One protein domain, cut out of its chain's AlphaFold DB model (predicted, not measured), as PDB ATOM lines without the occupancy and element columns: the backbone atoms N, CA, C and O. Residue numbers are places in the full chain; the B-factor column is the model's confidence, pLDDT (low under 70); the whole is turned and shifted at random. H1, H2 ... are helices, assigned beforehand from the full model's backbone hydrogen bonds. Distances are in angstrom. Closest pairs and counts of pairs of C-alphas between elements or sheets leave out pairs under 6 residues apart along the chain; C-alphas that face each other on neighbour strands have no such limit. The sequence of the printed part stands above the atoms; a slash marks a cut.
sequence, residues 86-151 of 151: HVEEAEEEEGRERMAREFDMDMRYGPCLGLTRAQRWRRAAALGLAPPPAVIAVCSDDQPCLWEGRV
ATOM      1  N   HIS A  86     188.480 158.047 152.856       92.02
ATOM      2  CA  HIS A  86     187.447 159.009 152.462       92.02
ATOM      3  C   HIS A  86     187.879 159.912 151.303       92.02
ATOM      4  O   HIS A  86     187.049 160.271 150.470       92.02
ATOM      5  N   VAL A  87     189.163 160.284 151.239       93.97
ATOM      6  CA  VAL A  87     189.711 161.019 150.091       93.97
ATOM      7  C   VAL A  87     189.704 160.135 148.842       93.97
ATOM      8  O   VAL A  87     189.204 160.572 147.813       93.97
ATOM      9  N   GLU A  88     190.174 158.889 148.940       93.75
ATOM     10  CA  GLU A  88     190.184 157.926 147.826       93.75
ATOM     11  C   GLU A  88     188.758 157.642 147.302       93.75
ATOM     12  O   GLU A  88     188.508 157.729 146.102       93.75
ATOM     13  N   GLU A  89     187.788 157.405 148.193       94.24
ATOM     14  CA  GLU A  89     186.367 157.219 147.855       94.24
ATOM     15  C   GLU A  89     185.778 158.444 147.133       94.24
ATOM     16  O   GLU A  89     185.055 158.302 146.143       94.24
ATOM     17  N   ALA A  90     186.104 159.655 147.597       94.75
ATOM     18  CA  ALA A  90     185.651 160.892 146.967       94.75
ATOM     19  C   ALA A  90     186.276 161.096 145.576       94.75
ATOM     20  O   ALA A  90     185.587 161.518 144.646       94.75
ATOM     21  N   GLU A  91     187.561 160.772 145.406       95.78
ATOM     22  CA  GLU A  91     188.250 160.826 144.111       95.78
ATOM     23  C   GLU A  91     187.649 159.830 143.104       95.78
ATOM     24  O   GLU A  91     187.477 160.165 141.922       95.78
ATOM     25  N   GLU A  92     187.278 158.632 143.564       95.29
ATOM     26  CA  GLU A  92     186.579 157.620 142.767       95.29
ATOM     27  C   GLU A  92     185.171 158.077 142.357       95.29
ATOM     28  O   GLU A  92     184.801 157.962 141.181       95.29
ATOM     29  N   GLU A  93     184.388 158.632 143.287       94.68
ATOM     30  CA  GLU A  93     183.057 159.182 143.005       94.68
ATOM     31  C   GLU A  93     183.135 160.345 142.006       94.68
ATOM     32  O   GLU A  93     182.382 160.390 141.027       94.68
ATOM     33  N   GLU A  94     184.099 161.247 142.180       95.14
ATOM     34  CA  GLU A  94     184.335 162.337 141.241       95.14
ATOM     35  C   GLU A  94     184.785 161.801 139.868       95.14
ATOM     36  O   GLU A  94     184.375 162.316 138.828       95.14
ATOM     37  N   GLY A  95     185.584 160.728 139.833       96.08
ATOM     38  CA  GLY A  95     185.996 160.033 138.609       96.08
ATOM     39  C   GLY A  95     184.811 159.475 137.827       96.08
ATOM     40  O   GLY A  95     184.698 159.686 136.617       96.08
ATOM     41  N   ARG A  96     183.889 158.827 138.541       94.77
ATOM     42  CA  ARG A  96     182.615 158.347 138.004       94.77
ATOM     43  C   ARG A  96     181.789 159.509 137.445       94.77
ATOM     44  O   ARG A  96     181.413 159.498 136.274       94.77
ATOM     45  N   GLU A  97     181.553 160.546 138.238       94.02
ATOM     46  CA  GLU A  97     180.745 161.688 137.808       94.02
ATOM     47  C   GLU A  97     181.361 162.421 136.600       94.02
ATOM     48  O   GLU A  97     180.637 162.809 135.682       94.02
ATOM     49  N   ARG A  98     182.693 162.547 136.531       95.48
ATOM     50  CA  ARG A  98     183.402 163.074 135.349       95.48
ATOM     51  C   ARG A  98     183.130 162.245 134.096       95.48
ATOM     52  O   ARG A  98     182.764 162.821 133.075       95.48
ATOM     53  N   MET A  99     183.239 160.918 134.181       95.39
ATOM     54  CA  MET A  99     182.940 160.016 133.061       95.39
ATOM     55  C   MET A  99     181.492 160.177 132.574       95.39
ATOM     56  O   MET A  99     181.230 160.216 131.373       95.39
ATOM     57  N   ALA A 100     180.543 160.302 133.503       94.20
ATOM     58  CA  ALA A 100     179.139 160.508 133.171       94.20
ATOM     59  C   ALA A 100     178.885 161.871 132.499       94.20
ATOM     60  O   ALA A 100     178.135 161.952 131.528       94.20
ATOM     61  N   ARG A 101     179.550 162.937 132.965       93.96
ATOM     62  CA  ARG A 101     179.484 164.273 132.347       93.96
ATOM     63  C   ARG A 101     180.095 164.300 130.953       93.96
ATOM     64  O   ARG A 101     179.528 164.923 130.062       93.96
ATOM     65  N   GLU A 102     181.228 163.634 130.755       94.64
ATOM     66  CA  GLU A 102     181.865 163.530 129.442       94.64
ATOM     67  C   GLU A 102     180.950 162.812 128.447       94.64
ATOM     68  O   GLU A 102     180.744 163.299 127.334       94.64
ATOM     69  N   PHE A 103     180.302 161.725 128.881       95.22
ATOM     70  CA  PHE A 103     179.266 161.080 128.084       95.22
ATOM     71  C   PHE A 103     178.144 162.063 127.726       95.22
ATOM     72  O   PHE A 103     177.800 162.162 126.549       95.22
ATOM     73  N   ASP A 104     177.606 162.820 128.690       94.20
ATOM     74  CA  ASP A 104     176.550 163.829 128.482       94.20
ATOM     75  C   ASP A 104     176.923 164.942 127.486       94.20
ATOM     76  O   ASP A 104     176.030 165.496 126.839       94.20
ATOM     77  N   MET A 105     178.212 165.250 127.321       93.33
ATOM     78  CA  MET A 105     178.704 166.231 126.344       93.33
ATOM     79  C   MET A 105     178.893 165.660 124.935       93.33
ATOM     80  O   MET A 105     178.916 166.409 123.958       93.33
ATOM     81  N   ASP A 106     179.017 164.341 124.802       94.09
ATOM     82  CA  ASP A 106     179.259 163.703 123.514       94.09
ATOM     83  C   ASP A 106     177.984 163.640 122.662       94.09
ATOM     84  O   ASP A 106     177.087 162.826 122.896       94.09
ATOM     85  N   MET A 107     177.908 164.477 121.626       92.35
ATOM     86  CA  MET A 107     176.740 164.556 120.742       92.35
ATOM     87  C   MET A 107     176.535 163.319 119.853       92.35
ATOM     88  O   MET A 107     175.441 163.150 119.307       92.35
ATOM     89  N   ARG A 108     177.524 162.420 119.724       94.55
ATOM     90  CA  ARG A 108     177.422 161.214 118.878       94.55
ATOM     91  C   ARG A 108     176.309 160.274 119.329       94.55
ATOM     92  O   ARG A 108     175.705 159.613 118.495       94.55
ATOM     93  N   TYR A 109     176.005 160.248 120.627       94.58
ATOM     94  CA  TYR A 109     174.975 159.396 121.243       94.58
ATOM     95  C   TYR A 109     173.568 160.025 121.241       94.58
ATOM     96  O   TYR A 109     172.611 159.491 121.823       94.58
ATOM     97  N   GLY A 110     173.427 161.166 120.565       90.73
ATOM     98  CA  GLY A 110     172.180 161.900 120.421       90.73
ATOM     99  C   GLY A 110     171.866 162.833 121.599       90.73
ATOM    100  O   GLY A 110     172.616 162.907 122.578       90.73
ATOM    101  N   PRO A 111     170.733 163.551 121.522       92.42
ATOM    102  CA  PRO A 111     170.382 164.627 122.448       92.42
ATOM    103  C   PRO A 111     170.118 164.129 123.872       92.42
ATOM    104  O   PRO A 111     169.619 163.019 124.066       92.42
ATOM    105  N   CYS A 112     170.423 164.964 124.862       89.87
ATOM    106  CA  CYS A 112     170.343 164.627 126.289       89.87
ATOM    107  C   CYS A 112     169.024 165.038 126.962       89.87
ATOM    108  O   CYS A 112     168.864 164.824 128.154       89.87
ATOM    109  N   LEU A 113     168.115 165.665 126.214       87.77
ATOM    110  CA  LEU A 113     166.907 166.292 126.748       87.77
ATOM    111  C   LEU A 113     165.808 165.259 127.026       87.77
ATOM    112  O   LEU A 113     165.522 164.421 126.168       87.77
ATOM    113  N   GLY A 114     165.175 165.361 128.193       89.26
ATOM    114  CA  GLY A 114     164.071 164.518 128.644       89.26
ATOM    115  C   GLY A 114     164.482 163.089 128.998       89.26
ATOM    116  O   GLY A 114     163.638 162.196 128.939       89.26
ATOM    117  N   LEU A 115     165.766 162.837 129.281       92.64
ATOM    118  CA  LEU A 115     166.296 161.488 129.490       92.64
ATOM    119  C   LEU A 115     167.203 161.396 130.710       92.64
ATOM    120  O   LEU A 115     168.038 162.260 130.982       92.64
ATOM    121  N   THR A 116     167.120 160.256 131.383       94.46
ATOM    122  CA  THR A 116     168.110 159.862 132.385       94.46
ATOM    123  C   THR A 116     169.378 159.370 131.687       94.46
ATOM    124  O   THR A 116     169.339 158.910 130.536       94.46
ATOM    125  N   ARG A 117     170.530 159.443 132.362       94.91
ATOM    126  CA  ARG A 117     171.810 159.026 131.766       94.91
ATOM    127  C   ARG A 117     171.770 157.566 131.292       94.91
ATOM    128  O   ARG A 117     172.272 157.243 130.213       94.91
ATOM    129  N   ALA A 118     171.110 156.687 132.052       95.48
ATOM    130  CA  ALA A 118     170.921 155.281 131.688       95.48
ATOM    131  C   ALA A 118     170.010 155.107 130.460       95.48
ATOM    132  O   ALA A 118     170.317 154.316 129.564       95.48
ATOM    133  N   GLN A 119     168.915 155.872 130.367       95.39
ATOM    134  CA  GLN A 119     168.033 155.858 129.195       95.39
ATOM    135  C   GLN A 119     168.765 156.321 127.932       95.39
ATOM    136  O   GLN A 119     168.644 155.686 126.881       95.39
ATOM    137  N   ARG A 120     169.572 157.383 128.036       96.02
ATOM    138  CA  ARG A 120     170.396 157.878 126.929       96.02
ATOM    139  C   ARG A 120     171.390 156.824 126.443       96.02
ATOM    140  O   ARG A 120     171.493 156.606 125.235       96.02
ATOM    141  N   TRP A 121     172.053 156.125 127.365       96.02
ATOM    142  CA  TRP A 121     172.962 155.025 127.033       96.02
ATOM    143  C   TRP A 121     172.239 153.869 126.330       96.02
ATOM    144  O   TRP A 121     172.661 153.441 125.256       96.02
ATOM    145  N   ARG A 122     171.101 153.405 126.871       95.84
ATOM    146  CA  ARG A 122     170.303 152.318 126.267       95.84
ATOM    147  C   ARG A 122     169.806 152.688 124.869       95.84
ATOM    148  O   ARG A 122     169.863 151.855 123.968       95.84
ATOM    149  N   ARG A 123     169.375 153.937 124.664       95.90
ATOM    150  CA  ARG A 123     168.978 154.448 123.344       95.90
ATOM    151  C   ARG A 123     170.151 154.420 122.365       95.90
ATOM    152  O   ARG A 123     169.991 153.930 121.255       95.90
ATOM    153  N   ALA A 124     171.327 154.900 122.771       96.35
ATOM    154  CA  ALA A 124     172.519 154.872 121.927       96.35
ATOM    155  C   ALA A 124     172.948 153.440 121.559       96.35
ATOM    156  O   ALA A 124     173.295 153.179 120.407       96.35
ATOM    157  N   ALA A 125     172.862 152.501 122.507       96.05
ATOM    158  CA  ALA A 125     173.113 151.084 122.258       96.05
ATOM    159  C   ALA A 125     172.095 150.483 121.272       96.05
ATOM    160  O   ALA A 125     172.489 149.787 120.340       96.05
ATOM    161  N   ALA A 126     170.805 150.806 121.420       96.53
ATOM    162  CA  ALA A 126     169.749 150.366 120.505       96.53
ATOM    163  C   ALA A 126     169.915 150.927 119.080       96.53
ATOM    164  O   ALA A 126     169.550 150.263 118.114       96.53
ATOM    165  N   LEU A 127     170.498 152.122 118.944       95.76
ATOM    166  CA  LEU A 127     170.841 152.737 117.657       95.76
ATOM    167  C   LEU A 127     172.138 152.188 117.035       95.76
ATOM    168  O   LEU A 127     172.515 152.615 115.948       95.76
ATOM    169  N   GLY A 128     172.842 151.271 117.708       95.88
ATOM    170  CA  GLY A 128     174.101 150.711 117.210       95.88
ATOM    171  C   GLY A 128     175.293 151.672 117.288       95.88
ATOM    172  O   GLY A 128     176.301 151.440 116.630       95.88
ATOM    173  N   LEU A 129     175.214 152.731 118.104       95.28
ATOM    174  CA  LEU A 129     176.265 153.755 118.224       95.28
ATOM    175  C   LEU A 129     177.441 153.332 119.120       95.28
ATOM    176  O   LEU A 129     178.363 154.117 119.321       95.28
ATOM    177  N   ALA A 130     177.402 152.116 119.671       94.54
ATOM    178  CA  ALA A 130     178.436 151.543 120.536       94.54
ATOM    179  C   ALA A 130     178.903 152.496 121.666       94.54
ATOM    180  O   ALA A 130     180.078 152.870 121.719       94.54
ATOM    181  N   PRO A 131     178.002 152.923 122.576       95.02
ATOM    182  CA  PRO A 131     178.404 153.734 123.723       95.02
ATOM    183  C   PRO A 131     179.362 152.953 124.649       95.02
ATOM    184  O   PRO A 131     179.266 151.723 124.725       95.02
ATOM    185  N   PRO A 132     180.273 153.622 125.386       95.30
ATOM    186  CA  PRO A 132     181.285 152.927 126.175       95.30
ATOM    187  C   PRO A 132     180.638 152.090 127.291       95.30
ATOM    188  O   PRO A 132     179.798 152.610 128.032       95.30
ATOM    189  N   PRO A 133     181.019 150.813 127.469       94.17
ATOM    190  CA  PRO A 133     180.397 149.930 128.459       94.17
ATOM    191  C   PRO A 133     180.717 150.322 129.908       94.17
ATOM    192  O   PRO A 133     179.967 149.976 130.812       94.17
ATOM    193  N   ALA A 134     181.793 151.075 130.152       94.60
ATOM    194  CA  ALA A 134     182.091 151.596 131.487       94.60
ATOM    195  C   ALA A 134     181.043 152.626 131.952       94.60
ATOM    196  O   ALA A 134     180.694 152.674 133.129       94.60
ATOM    197  N   VAL A 135     180.482 153.398 131.015       94.50
ATOM    198  CA  VAL A 135     179.544 154.486 131.317       94.50
ATOM    199  C   VAL A 135     178.237 153.951 131.905       94.50
ATOM    200  O   VAL A 135     177.726 154.536 132.853       94.50
ATOM    201  N   ILE A 136     177.710 152.814 131.431       95.04
ATOM    202  CA  ILE A 136     176.446 152.269 131.969       95.04
ATOM    203  C   ILE A 136     176.557 151.846 133.441       95.04
ATOM    204  O   ILE A 136     175.571 151.924 134.162       95.04
ATOM    205  N   ALA A 137     177.748 151.463 133.915       94.23
ATOM    206  CA  ALA A 137     177.980 151.154 135.330       94.23
ATOM    207  C   ALA A 137     177.971 152.409 136.225       94.23
ATOM    208  O   ALA A 137     177.813 152.322 137.448       94.23
ATOM    209  N   VAL A 138     178.155 153.579 135.613       93.73
ATOM    210  CA  VAL A 138     178.147 154.875 136.286       93.73
ATOM    211  C   VAL A 138     176.802 155.591 136.147       93.73
ATOM    212  O   VAL A 138     176.404 156.336 137.039       93.73
ATOM    213  N   CYS A 139     176.072 155.334 135.065       92.32
ATOM    214  CA  CYS A 139     174.764 155.916 134.805       92.32
ATOM    215  C   CYS A 139     173.658 155.226 135.614       92.32
ATOM    216  O   CYS A 139     173.190 154.148 135.253       92.32
ATOM    217  N   SER A 140     173.183 155.886 136.666       90.19
ATOM    218  CA  SER A 140     171.975 155.474 137.385       90.19
ATOM    219  C   SER A 140     170.703 155.817 136.602       90.19
ATOM    220  O   SER A 140     170.665 156.793 135.850       90.19
ATOM    221  N   ASP A 141     169.639 155.035 136.808       91.24
ATOM    222  CA  ASP A 141     168.327 155.284 136.199       91.24
ATOM    223  C   ASP A 141     167.646 156.553 136.742       91.24
ATOM    224  O   ASP A 141     166.838 157.130 136.028       91.24
ATOM    225  N   ASP A 142     168.020 157.031 137.932       91.16
ATOM    226  CA  ASP A 142     167.442 158.230 138.563       91.16
ATOM    227  C   ASP A 142     168.212 159.525 138.257       91.16
ATOM    228  O   ASP A 142     167.762 160.618 138.596       91.16
ATOM    229  N   GLN A 143     169.398 159.423 137.649       89.61
ATOM    230  CA  GLN A 143     170.252 160.580 137.389       89.61
ATOM    231  C   GLN A 143     169.901 161.207 136.031       89.61
ATOM    232  O   GLN A 143     170.065 160.544 134.996       89.61
ATOM    233  N   PRO A 144     169.432 162.467 135.996       92.46
ATOM    234  CA  PRO A 144     169.177 163.161 134.742       92.46
ATOM    235  C   PRO A 144     170.486 163.442 133.996       92.46
ATOM    236  O   PRO A 144     171.552 163.565 134.605       92.46
ATOM    237  N   CYS A 145     170.417 163.564 132.668       92.49
ATOM    238  CA  CYS A 145     171.560 164.071 131.912       92.49
ATOM    239  C   CYS A 145     171.867 165.525 132.309       92.49
ATOM    240  O   CYS A 145     170.987 166.264 132.750       92.49
ATOM    241  N   LEU A 146     173.104 165.972 132.078       88.74
ATOM    242  CA  LEU A 146     173.570 167.311 132.453       88.74
ATOM    243  C   LEU A 146     172.630 168.455 132.016       88.74
ATOM    244  O   LEU A 146     172.484 169.432 132.747       88.74
ATOM    245  N   TRP A 147     171.989 168.349 130.855       83.04
ATOM    246  CA  TRP A 147     171.170 169.419 130.270       83.04
ATOM    247  C   TRP A 147     169.682 169.369 130.638       83.04
ATOM    248  O   TRP A 147     168.929 170.238 130.201       83.04
ATOM    249  N   GLU A 148     169.249 168.391 131.433       83.67
ATOM    250  CA  GLU A 148     167.850 168.293 131.853       83.67
ATOM    251  C   GLU A 148     167.430 169.547 132.641       83.67
ATOM    252  O   GLU A 148     168.073 169.918 133.625       83.67
ATOM    253  N   GLY A 149     166.374 170.229 132.183       77.54
ATOM    254  CA  GLY A 149     165.825 171.429 132.829       77.54
ATOM    255  C   GLY A 149     166.681 172.704 132.746       77.54
ATOM    256  O   GLY A 149     166.394 173.658 133.468       77.54
ATOM    257  N   ARG A 150     167.732 172.742 131.913       78.50
ATOM    258  CA  ARG A 150     168.611 173.923 131.738       78.50
ATOM    259  C   ARG A 150     168.406 174.705 130.433       78.50
ATOM    260  O   ARG A 150     169.101 175.698 130.225       78.50
ATOM    261  N   VAL A 151     167.479 174.267 129.585       70.99
ATOM    262  CA  VAL A 151     167.073 174.909 128.321       70.99
ATOM    263  C   VAL A 151     165.574 175.156 128.324       70.99
ATOM    264  O   VAL A 151     165.176 176.207 127.784       70.99
TER     265      VAL A 151
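AT A GLANCE: This is residues 86 to 151 of the 151 residues of the protein "Os08g0163300 protein" of Oryza sativa subsp. japonica (UniProt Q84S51). One long helix, H1, sticks out with residues 86 to 92 from a small head, where H3 packs on H1's residues 96 to 103 and H2 lies beyond H3; a tail without named elements, residues 139 to 151, ends the chain. The 66 printed residues hold three named helices, H1, H2, H3, and no named strand: all helix, compact, radius of gyration of the C-alphas 12.0 A, spans 38 by 27 by 18 A.

IN THESE COORDINATES: H1, residues 86 to 105, begins at C-alpha (187.447, 159.009, 152.462) and is 28.5 A long. H2 is residues 117 to 126, 14.4 A. H3, residues 133 to 138, 9.5 A, ends at C-alpha (178.147, 154.875, 136.286).

HOW THE PARTS SIT: H1 touches H3 with residues 96 to 103 alone; their closest C-alphas, Arg 96 and Val 138, are 5.9 A apart, at a steep tilt of 59 degrees, opposite ways. H1 and H2 are close but not clearly touching, closest C-alphas Asp 104 and Arg 117, 7.5 A. H2 and H3, a helical hairpin, only just touch, with 3 pairs of C-alphas within 8 A, the closest Ala 118 and Ile 136, 6.3 A. Every O i to N i+4 pair is within hydrogen-bond range in H1 and H2; in H3 0 of 2 are, beside 2 of 3 O i to N i+3 pairs.

THE WHOLE: The C-alphas farthest apart, His 86 and Leu 127, are 39.1 A apart. The printed part has no cut; the link H1 to H2 is long. No printed residue is under pLDDT 70.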